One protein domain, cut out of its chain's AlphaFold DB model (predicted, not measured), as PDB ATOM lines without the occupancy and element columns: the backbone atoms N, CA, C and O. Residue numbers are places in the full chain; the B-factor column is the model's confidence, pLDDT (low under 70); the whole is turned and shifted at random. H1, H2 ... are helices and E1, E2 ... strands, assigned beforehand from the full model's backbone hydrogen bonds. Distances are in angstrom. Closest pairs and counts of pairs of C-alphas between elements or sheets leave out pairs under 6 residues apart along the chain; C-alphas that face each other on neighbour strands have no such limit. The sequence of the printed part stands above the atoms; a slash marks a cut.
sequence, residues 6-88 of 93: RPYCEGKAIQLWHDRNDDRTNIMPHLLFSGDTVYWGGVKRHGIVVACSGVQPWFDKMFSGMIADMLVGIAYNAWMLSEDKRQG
ATOM      1  N   ARG A   6     154.899 159.984 186.915       69.88
ATOM      2  CA  ARG A   6     155.252 160.771 185.716       69.88
ATOM      3  C   ARG A   6     155.417 162.282 185.949       69.88
ATOM      4  O   ARG A   6     156.481 162.784 185.590       69.88
ATOM      5  N   PRO A   7     154.463 162.998 186.585       77.50
ATOM      6  CA  PRO A   7     154.597 164.444 186.779       77.50
ATOM      7  C   PRO A   7     155.820 164.819 187.629       77.50
ATOM      8  O   PRO A   7     156.386 165.893 187.453       77.50
ATOM      9  N   TYR A   8     156.278 163.923 188.511       74.69
ATOM     10  CA  TYR A   8     157.472 164.173 189.315       74.69
ATOM     11  C   TYR A   8     158.758 164.090 188.487       74.69
ATOM     12  O   TYR A   8     159.650 164.913 188.671       74.69
ATOM     13  N   CYS A   9     158.866 163.134 187.555       75.88
ATOM     14  CA  CYS A   9     160.008 163.069 186.634       75.88
ATOM     15  C   CYS A   9     160.075 164.310 185.737       75.88
ATOM     16  O   CYS A   9     161.145 164.893 185.569       75.88
ATOM     17  N   GLU A  10     158.933 164.710 185.176       79.12
ATOM     18  CA  GLU A  10     158.834 165.856 184.268       79.12
ATOM     19  C   GLU A  10     159.197 167.164 184.980       79.12
ATOM     20  O   GLU A  10     160.040 167.913 184.486       79.12
ATOM     21  N   GLY A  11     158.653 167.399 186.179       80.25
ATOM     22  CA  GLY A  11     158.984 168.578 186.983       80.25
ATOM     23  C   GLY A  11     160.475 168.659 187.329       80.25
ATOM     24  O   GLY A  11     161.094 169.706 187.148       80.25
ATOM     25  N   LYS A  12     161.093 167.537 187.732       76.44
ATOM     26  CA  LYS A  12     162.546 167.473 187.983       76.44
ATOM     27  C   LYS A  12     163.360 167.812 186.730       76.44
ATOM     28  O   LYS A  12     164.325 168.573 186.817       76.44
ATOM     29  N   ALA A  13     162.987 167.260 185.574       80.38
ATOM     30  CA  ALA A  13     163.688 167.496 184.313       80.38
ATOM     31  C   ALA A  13     163.600 168.965 183.871       80.38
ATOM     32  O   ALA A  13     164.613 169.559 183.509       80.38
ATOM     33  N   ILE A  14     162.417 169.579 183.961       81.00
ATOM     34  CA  ILE A  14     162.206 170.995 183.621       81.00
ATOM     35  C   ILE A  14     163.014 171.904 184.558       81.00
ATOM     36  O   ILE A  14     163.669 172.846 184.105       81.00
ATOM     37  N   GLN A  15     163.031 171.599 185.857       79.25
ATOM     38  CA  GLN A  15     163.793 172.365 186.838       79.25
ATOM     39  C   GLN A  15     165.307 172.319 186.560       79.25
ATOM     40  O   GLN A  15     165.976 173.351 186.616       79.25
ATOM     41  N   LEU A  16     165.842 171.144 186.206       79.88
ATOM     42  CA  LEU A  16     167.241 170.975 185.790       79.88
ATOM     43  C   LEU A  16     167.539 171.697 184.473       79.88
ATOM     44  O   LEU A  16     168.571 172.351 184.344       79.88
ATOM     45  N   TRP A  17     166.628 171.622 183.499       81.31
ATOM     46  CA  TRP A  17     166.788 172.284 182.206       81.31
ATOM     47  C   TRP A  17     166.976 173.794 182.363       81.31
ATOM     48  O   TRP A  17     167.930 174.364 181.829       81.31
ATOM     49  N   HIS A  18     166.131 174.419 183.184       81.31
ATOM     50  CA  HIS A  18     166.188 175.849 183.482       81.31
ATOM     51  C   HIS A  18     167.261 176.252 184.502       81.31
ATOM     52  O   HIS A  18     167.257 177.400 184.937       81.31
ATOM     53  N   ASP A  19     168.160 175.342 184.892       73.38
ATOM     54  CA  ASP A  19     169.230 175.609 185.867       73.38
ATOM     55  C   ASP A  19     168.712 176.048 187.249       73.38
ATOM     56  O   ASP A  19     169.417 176.643 188.060       73.38
ATOM     57  N   ARG A  20     167.448 175.727 187.544       71.69
ATOM     58  CA  ARG A  20     166.795 176.009 188.832       71.69
ATOM     59  C   ARG A  20     167.177 174.988 189.902       71.69
ATOM     60  O   ARG A  20     166.879 175.178 191.080       71.69
ATOM     61  N   ASN A  21     167.802 173.890 189.490       67.88
ATOM     62  CA  ASN A  21     168.401 172.896 190.362       67.88
ATOM     63  C   ASN A  21     169.706 172.415 189.725       67.88
ATOM     64  O   ASN A  21     169.697 171.907 188.611       67.88
ATOM     65  N   ASP A  22     170.818 172.597 190.427       61.91
ATOM     66  CA  ASP A  22     172.176 172.423 189.901       61.91
ATOM     67  C   ASP A  22     172.832 171.170 190.508       61.91
ATOM     68  O   ASP A  22     173.889 171.222 191.133       61.91
ATOM     69  N   ASP A  23     172.125 170.034 190.430       59.00
ATOM     70  CA  ASP A  23     172.594 168.735 190.945       59.00
ATOM     71  C   ASP A  23     172.840 168.718 192.482       59.00
ATOM     72  O   ASP A  23     173.520 167.844 193.035       59.00
ATOM     73  N   ARG A  24     172.294 169.701 193.211       63.84
ATOM     74  CA  ARG A  24     172.528 169.898 194.653       63.84
ATOM     75  C   ARG A  24     171.569 169.062 195.501       63.84
ATOM     76  O   ARG A  24     170.458 168.741 195.097       63.84
ATOM     77  N   THR A  25     172.002 168.746 196.720       63.53
ATOM     78  CA  THR A  25     171.219 167.993 197.717       63.53
ATOM     79  C   THR A  25     170.277 168.870 198.549       63.53
ATOM     80  O   THR A  25     169.506 168.342 199.348       63.53
ATOM     81  N   ASN A  26     170.326 170.197 198.371       64.25
ATOM     82  CA  ASN A  26     169.563 171.170 199.152       64.25
ATOM     83  C   ASN A  26     168.478 171.860 198.319       64.25
ATOM     84  O   ASN A  26     168.683 172.199 197.155       64.25
ATOM     85  N   ILE A  27     167.343 172.119 198.967       67.81
ATOM     86  CA  ILE A  27     166.210 172.852 198.398       67.81
ATOM     87  C   ILE A  27     166.574 174.342 198.314       67.81
ATOM     88  O   ILE A  27     167.053 174.915 199.291       67.81
ATOM     89  N   MET A  28     166.319 174.978 197.167       71.88
ATOM     90  CA  MET A  28     166.465 176.426 196.963       71.88
ATOM     91  C   MET A  28     165.071 177.060 196.808       71.88
ATOM     92  O   MET A  28     164.534 177.076 195.702       71.88
ATOM     93  N   PRO A  29     164.457 177.576 197.896       71.25
ATOM     94  CA  PRO A  29     163.061 178.031 197.890       71.25
ATOM     95  C   PRO A  29     162.757 179.131 196.869       71.25
ATOM     96  O   PRO A  29     161.663 179.176 196.327       71.25
ATOM     97  N   HIS A  30     163.733 179.993 196.576       76.44
ATOM     98  CA  HIS A  30     163.593 181.094 195.617       76.44
ATOM     99  C   HIS A  30     163.627 180.646 194.144       76.44
ATOM    100  O   HIS A  30     163.428 181.471 193.257       76.44
ATOM    101  N   LEU A  31     163.885 179.360 193.879       71.31
ATOM    102  CA  LEU A  31     163.919 178.767 192.537       71.31
ATOM    103  C   LEU A  31     162.741 177.813 192.275       71.31
ATOM    104  O   LEU A  31     162.668 177.227 191.198       71.31
ATOM    105  N   LEU A  32     161.838 177.646 193.250       72.69
ATOM    106  CA  LEU A  32     160.657 176.787 193.158       72.69
ATOM    107  C   LEU A  32     159.454 177.578 192.638       72.69
ATOM    108  O   LEU A  32     159.040 178.564 193.247       72.69
ATOM    109  N   PHE A  33     158.861 177.107 191.543       72.06
ATOM    110  CA  PHE A  33     157.602 177.629 191.020       72.06
ATOM    111  C   PHE A  33     156.433 176.688 191.333       72.06
ATOM    112  O   PHE A  33     156.606 175.529 191.710       72.06
ATOM    113  N   SER A  34     155.207 177.191 191.185       70.75
ATOM    114  CA  SER A  34     154.003 176.372 191.350       70.75
ATOM    115  C   SER A  34     154.005 175.221 190.338       70.75
ATOM    116  O   SER A  34     153.987 175.466 189.135       70.75
ATOM    117  N   GLY A  35     154.005 173.978 190.830       68.50
ATOM    118  CA  GLY A  35     154.091 172.764 190.009       68.50
ATOM    119  C   GLY A  35     155.486 172.127 189.945       68.50
ATOM    120  O   GLY A  35     155.596 170.994 189.481       68.50
ATOM    121  N   ASP A  36     156.525 172.797 190.455       68.12
ATOM    122  CA  ASP A  36     157.863 172.214 190.580       68.12
ATOM    123  C   ASP A  36     157.939 171.247 191.770       68.12
ATOM    124  O   ASP A  36     157.224 171.366 192.771       68.12
ATOM    125  N   THR A  37     158.843 170.273 191.676       70.50
ATOM    126  CA  THR A  37     159.043 169.290 192.743       70.50
ATOM    127  C   THR A  37     160.121 169.755 193.714       70.50
ATOM    128  O   THR A  37     161.195 170.175 193.299       70.50
ATOM    129  N   VAL A  38     159.904 169.570 195.017       69.50
ATOM    130  CA  VAL A  38     160.943 169.803 196.043       69.50
ATOM    131  C   VAL A  38     162.034 168.723 196.057       69.50
ATOM    132  O   VAL A  38     162.993 168.811 196.823       69.50
ATOM    133  N   TYR A  39     161.881 167.680 195.240       70.56
ATOM    134  CA  TYR A  39     162.759 166.520 195.229       70.56
ATOM    135  C   TYR A  39     163.910 166.716 194.245       70.56
ATOM    136  O   TYR A  39     163.705 166.976 193.064       70.56
ATOM    137  N   TRP A  40     165.129 166.510 194.727       72.31
ATOM    138  CA  TRP A  40     166.320 166.398 193.891       72.31
ATOM    139  C   TRP A  40     166.505 164.948 193.410       72.31
ATOM    140  O   TRP A  40     165.761 164.048 193.812       72.31
ATOM    141  N   GLY A  41     167.462 164.718 192.508       74.50
ATOM    142  CA  GLY A  41     167.755 163.372 191.996       74.50
ATOM    143  C   GLY A  41     167.919 163.255 190.481       74.50
ATOM    144  O   GLY A  41     168.052 162.147 189.982       74.50
ATOM    145  N   GLY A  42     167.898 164.357 189.733       80.25
ATOM    146  CA  GLY A  42     168.293 164.348 188.324       80.25
ATOM    147  C   GLY A  42     169.646 165.026 188.116       80.25
ATOM    148  O   GLY A  42     170.155 165.710 189.003       80.25
ATOM    149  N   VAL A  43     170.222 164.810 186.939       84.88
ATOM    150  CA  VAL A  43     171.571 165.238 186.568       84.88
ATOM    151  C   VAL A  43     171.512 166.005 185.246       84.88
ATOM    152  O   VAL A  43     170.823 165.598 184.311       84.88
ATOM    153  N   LYS A  44     172.265 167.107 185.165       85.81
ATOM    154  CA  LYS A  44     172.529 167.857 183.932       85.81
ATOM    155  C   LYS A  44     174.015 167.750 183.591       85.81
ATOM    156  O   LYS A  44     174.867 168.080 184.421       85.81
ATOM    157  N   ARG A  45     174.347 167.263 182.392       82.12
ATOM    158  CA  ARG A  45     175.728 167.148 181.882       82.12
ATOM    159  C   ARG A  45     175.768 167.555 180.419       82.12
ATOM    160  O   ARG A  45     175.038 166.987 179.620       82.12
ATOM    161  N   HIS A  46     176.618 168.522 180.070       79.62
ATOM    162  CA  HIS A  46     176.868 168.926 178.676       79.62
ATOM    163  C   HIS A  46     175.589 169.214 177.853       79.62
ATOM    164  O   HIS A  46     175.523 168.899 176.672       79.62
ATOM    165  N   GLY A  47     174.549 169.777 178.484       81.50
ATOM    166  CA  GLY A  47     173.254 170.048 177.836       81.50
ATOM    167  C   GLY A  47     172.265 168.873 177.813       81.50
ATOM    168  O   GLY A  47     171.132 169.051 177.381       81.50
ATOM    169  N   ILE A  48     172.640 167.698 178.323       84.12
ATOM    170  CA  ILE A  48     171.752 166.547 178.515       84.12
ATOM    171  C   ILE A  48     171.183 166.601 179.931       84.12
ATOM    172  O   ILE A  48     171.936 166.686 180.903       84.12
ATOM    173  N   VAL A  49     169.857 166.529 180.050       85.88
ATOM    174  CA  VAL A  49     169.156 166.428 181.334       85.88
ATOM    175  C   VAL A  49     168.512 165.057 181.447       85.88
ATOM    176  O   VAL A  49     167.720 164.662 180.594       85.88
ATOM    177  N   VAL A  50     168.832 164.349 182.525       84.94
ATOM    178  CA  VAL A  50     168.207 163.073 182.873       84.94
ATOM    179  C   VAL A  50     167.635 163.191 184.276       84.94
ATOM    180  O   VAL A  50     168.334 163.591 185.206       84.94
ATOM    181  N   ALA A  51     166.363 162.840 184.432       84.19
ATOM    182  CA  ALA A  51     165.710 162.776 185.728       84.19
ATOM    183  C   ALA A  51     164.990 161.437 185.881       84.19
ATOM    184  O   ALA A  51     164.141 161.072 185.066       84.19
ATOM    185  N   CYS A  52     165.312 160.728 186.957       82.62
ATOM    186  CA  CYS A  52     164.567 159.565 187.409       82.62
ATOM    187  C   CYS A  52     163.734 159.917 188.650       82.62
ATOM    188  O   CYS A  52     164.063 160.818 189.428       82.62
ATOM    189  N   SER A  53     162.613 159.220 188.812       78.38
ATOM    190  CA  SER A  53     161.789 159.287 190.015       78.38
ATOM    191  C   SER A  53     161.211 157.910 190.292       78.38
ATOM    192  O   SER A  53     160.623 157.290 189.406       78.38
ATOM    193  N   GLY A  54     161.358 157.443 191.529       75.44
ATOM    194  CA  GLY A  54     160.805 156.159 191.964       75.44
ATOM    195  C   GLY A  54     161.557 155.508 193.119       75.44
ATOM    196  O   GLY A  54     161.000 154.623 193.763       75.44
ATOM    197  N   VAL A  55     162.782 155.953 193.410       80.31
ATOM    198  CA  VAL A  55     163.570 155.508 194.568       80.31
ATOM    199  C   VAL A  55     164.038 156.711 195.392       80.31
ATOM    200  O   VAL A  55     163.571 157.836 195.209       80.31
ATOM    201  N   GLN A  56     164.915 156.483 196.368       82.75
ATOM    202  CA  GLN A  56     165.476 157.560 197.172       82.75
ATOM    203  C   GLN A  56     166.302 158.533 196.302       82.75
ATOM    204  O   GLN A  56     166.986 158.087 195.377       82.75
ATOM    205  N   PRO A  57     166.326 159.844 196.622       78.00
ATOM    206  CA  PRO A  57     166.947 160.880 195.784       78.00
ATOM    207  C   PRO A  57     168.413 160.638 195.390       78.00
ATOM    208  O   PRO A  57     168.831 160.990 194.288       78.00
ATOM    209  N   TRP A  58     169.207 160.008 196.264       80.50
ATOM    210  CA  TRP A  58     170.605 159.671 195.964       80.50
ATOM    211  C   TRP A  58     170.740 158.536 194.941       80.50
ATOM    212  O   TRP A  58     171.660 158.563 194.126       80.50
ATOM    213  N   PHE A  59     169.819 157.568 194.938       83.44
ATOM    214  CA  PHE A  59     169.775 156.520 193.918       83.44
ATOM    215  C   PHE A  59     169.222 157.056 192.598       83.44
ATOM    216  O   PHE A  59     169.801 156.766 191.555       83.44
ATOM    217  N   ASP A  60     168.180 157.897 192.634       83.44
ATOM    218  CA  ASP A  60     167.667 158.589 191.440       83.44
ATOM    219  C   ASP A  60     168.805 159.348 190.729       83.44
ATOM    220  O   ASP A  60     168.969 159.234 189.510       83.44
ATOM    221  N   LYS A  61     169.647 160.053 191.502       83.88
ATOM    222  CA  LYS A  61     170.817 160.780 190.988       83.88
ATOM    223  C   LYS A  61     171.866 159.847 190.393       83.88
ATOM    224  O   LYS A  61     172.391 160.130 189.320       83.88
ATOM    225  N   MET A  62     172.162 158.737 191.068       86.81
ATOM    226  CA  MET A  62     173.110 157.731 190.585       86.81
ATOM    227  C   MET A  62     172.670 157.151 189.232       86.81
ATOM    228  O   MET A  62     173.474 157.094 188.302       86.81
ATOM    229  N   PHE A  63     171.397 156.767 189.095       87.94
ATOM    230  CA  PHE A  63     170.852 156.265 187.831       87.94
ATOM    231  C   PHE A  63     170.852 157.338 186.743       87.94
ATOM    232  O   PHE A  63     171.294 157.072 185.627       87.94
ATOM    233  N   SER A  64     170.431 158.558 187.078       86.38
ATOM    234  CA  SER A  64     170.435 159.681 186.137       86.38
ATOM    235  C   SER A  64     171.848 159.997 185.631       86.38
ATOM    236  O   SER A  64     172.029 160.242 184.441       86.38
ATOM    237  N   GLY A  65     172.856 159.927 186.508       87.19
ATOM    238  CA  GLY A  65     174.268 160.091 186.155       87.19
ATOM    239  C   GLY A  65     174.779 158.986 185.233       87.19
ATOM    240  O   GLY A  65     175.295 159.287 184.162       87.19
ATOM    241  N   MET A  66     174.549 157.715 185.586       90.06
ATOM    242  CA  MET A  66     174.930 156.578 184.737       90.06
ATOM    243  C   MET A  66     174.325 156.672 183.333       90.06
ATOM    244  O   MET A  66     175.013 156.418 182.349       90.06
ATOM    245  N   ILE A  67     173.048 157.053 183.227       89.31
ATOM    246  CA  ILE A  67     172.370 157.208 181.935       89.31
ATOM    247  C   ILE A  67     172.957 158.389 181.154       89.31
ATOM    248  O   ILE A  67     173.196 158.255 179.957       89.31
ATOM    249  N   ALA A  68     173.214 159.527 181.805       88.69
ATOM    250  CA  ALA A  68     173.813 160.687 181.148       88.69
ATOM    251  C   ALA A  68     175.207 160.362 180.583       88.69
ATOM    252  O   ALA A  68     175.472 160.636 179.412       88.69
ATOM    253  N   ASP A  69     176.063 159.712 181.373       88.88
ATOM    254  CA  ASP A  69     177.406 159.317 180.937       88.88
ATOM    255  C   ASP A  69     177.354 158.229 179.852       88.88
ATOM    256  O   ASP A  69     178.127 158.263 178.893       88.88
ATOM    257  N   MET A  70     176.393 157.304 179.937       91.75
ATOM    258  CA  MET A  70     176.148 156.309 178.893       91.75
ATOM    259  C   MET A  70     175.751 156.968 177.566       91.75
ATOM    260  O   MET A  70     176.265 156.574 176.521       91.75
ATOM    261  N   LEU A  71     174.877 157.981 177.582       89.75
ATOM    262  CA  LEU A  71     174.480 158.712 176.373       89.75
ATOM    263  C   LEU A  71     175.673 159.424 175.728       89.75
ATOM    264  O   LEU A  71     175.847 159.336 174.514       89.75
ATOM    265  N   VAL A  72     176.522 160.068 176.533       89.00
ATOM    266  CA  VAL A  72     177.761 160.696 176.048       89.00
ATOM    267  C   VAL A  72     178.695 159.648 175.438       89.00
ATOM    268  O   VAL A  72     179.202 159.844 174.334       89.00
ATOM    269  N   GLY A  73     178.882 158.507 176.107       89.81
ATOM    270  CA  GLY A  73     179.713 157.411 175.608       89.81
ATOM    271  C   GLY A  73     179.199 156.811 174.297       89.81
ATOM    272  O   GLY A  73     179.985 156.582 173.378       89.81
ATOM    273  N   ILE A  74     177.885 156.607 174.171       91.31
ATOM    274  CA  ILE A  74     177.256 156.101 172.943       91.31
ATOM    275  C   ILE A  74     177.396 157.116 171.807       91.31
ATOM    276  O   ILE A  74     177.763 156.724 170.702       91.31
ATOM    277  N   ALA A  75     177.149 158.402 172.070       87.75
ATOM    278  CA  ALA A  75     177.307 159.457 171.072       87.75
ATOM    279  C   ALA A  75     178.756 159.533 170.571       87.75
ATOM    280  O   ALA A  75     179.001 159.583 169.366       87.75
ATOM    281  N   TYR A  76     179.722 159.450 171.488       87.19
ATOM    282  CA  TYR A  76     181.133 159.427 171.126       87.19
ATOM    283  C   TYR A  76     181.490 158.174 170.320       87.19
ATOM    284  O   TYR A  76     182.156 158.277 169.296       87.19
ATOM    285  N   ASN A  77     181.013 156.993 170.721       89.56
ATOM    286  CA  ASN A  77     181.245 155.755 169.979       89.56
ATOM    287  C   ASN A  77     180.633 155.798 168.567       89.56
ATOM    288  O   ASN A  77     181.280 155.392 167.605       89.56
ATOM    289  N   ALA A  78     179.420 156.338 168.427       88.00
ATOM    290  CA  ALA A  78     178.783 156.547 167.129       88.00
ATOM    291  C   ALA A  78     179.610 157.494 166.245       88.00
ATOM    292  O   ALA A  78     179.852 157.185 165.081       88.00
ATOM    293  N   TRP A  79     180.131 158.587 166.812       83.62
ATOM    294  CA  TRP A  79     181.057 159.481 166.114       83.62
ATOM    295  C   TRP A  79     182.355 158.773 165.703       83.62
ATOM    296  O   TRP A  79     182.793 158.908 164.562       83.62
ATOM    297  N   MET A  80     182.957 157.962 166.581       84.00
ATOM    298  CA  MET A  80     184.162 157.186 166.254       84.00
ATOM    299  C   MET A  80     183.956 156.233 165.068       84.00
ATOM    300  O   MET A  80     184.906 155.988 164.326       84.00
ATOM    301  N   LEU A  81     182.746 155.690 164.912       85.81
ATOM    302  CA  LEU A  81     182.380 154.748 163.851       85.81
ATOM    303  C   LEU A  81     181.856 155.425 162.575       85.81
ATOM    304  O   LEU A  81     181.714 154.747 161.557       85.81
ATOM    305  N   SER A  82     181.571 156.728 162.620       81.12
ATOM    306  CA  SER A  82     181.036 157.483 161.485       81.12
ATOM    307  C   SER A  82     182.035 157.585 160.325       81.12
ATOM    308  O   SER A  82     183.256 157.621 160.511       81.12
ATOM    309  N   GLU A  83     181.508 157.636 159.100       74.69
ATOM    310  CA  GLU A  83     182.317 157.886 157.904       74.69
ATOM    311  C   GLU A  83     182.869 159.313 157.877       74.69
ATOM    312  O   GLU A  83     183.975 159.515 157.383       74.69
ATOM    313  N   ASP A  84     182.176 160.263 158.508       72.31
ATOM    314  CA  ASP A  84     182.598 161.659 158.652       72.31
ATOM    315  C   ASP A  84     183.965 161.754 159.341       72.31
ATOM    316  O   ASP A  84     184.907 162.367 158.830       72.31
ATOM    317  N   LYS A  85     184.140 161.017 160.446       66.00
ATOM    318  CA  LYS A  85     185.439 160.925 161.118       66.00
ATOM    319  C   LYS A  85     186.500 160.237 160.250       66.00
ATOM    320  O   LYS A  85     187.675 160.599 160.315       66.00
ATOM    321  N   ARG A  86     186.119 159.242 159.441       65.06
ATOM    322  CA  ARG A  86     187.040 158.556 158.512       65.06
ATOM    323  C   ARG A  86     187.480 159.456 157.357       65.06
ATOM    324  O   ARG A  86     188.600 159.299 156.882       65.06
ATOM    325  N   GLN A  87     186.618 160.371 156.925       72.56
ATOM    326  CA  GLN A  87     186.883 161.338 155.862       72.56
ATOM    327  C   GLN A  87     187.558 162.619 156.378       72.56
ATOM    328  O   GLN A  87     188.052 163.407 155.576       72.56
ATOM    329  N   GLY A  88     187.648 162.802 157.702       68.81
ATOM    330  CA  GLY A  88     188.321 163.944 158.324       68.81
ATOM    331  C   GLY A  88     187.549 165.259 158.195       68.81
ATOM    332  O   GLY A  88     188.147 166.321 158.353       68.81
TER     333      GLY A  88
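AT A GLANCE: This is residues 6 to 88 of the 93 residues of an uncharacterized protein of Candidatus Taylorbacteria bacterium CG11_big_fil_rev_8_21_14_0_20_46_11 (UniProt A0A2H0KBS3). A small hairpin, E1 and E2, has H1 packed on it and the first part of the long helix H2, residues 57 to 72, packed on it too; residues 73 to 88, the rest of H2 and H3, stick out as an arm. The 83 printed residues run H1, E1, E2, H2, H3, mostly helix, with an antiparallel sheet E1 - E2. The whole is loose, radius of gyration of the C-alphas 15.4 A, spanning 51 by 23 by 21 A.

IN THESE COORDINATES: E1 is residues 42 to 45 and E2 48 to 51. H2, residues 57 to 81, is 36.0 A long, from C-alpha 57 at (166.947, 160.880, 195.784). H1 is residues 6 to 17, 16.7 A; H3, 83 to 87, ends at (186.883, 161.338, 155.862).

HOW THE PARTS SIT: In the hairpin, N 43 and O 50 are 2.8 A apart. The closest C-alphas of E2 and H2, Val 50 and Ser 64, are 5.2 A apart; of H1 and E2, Ala 13 and Ala 51, 5.3 A. H1 and H2 are apart. Every O i to N i+4 pair in H1, H2 and H3 is within hydrogen-bond range.

THE WHOLE: The printed part has no cut. The link H1 to E1, 24 residues, is long. Confidence is under 70 at 14 residues, among them 21 to 27.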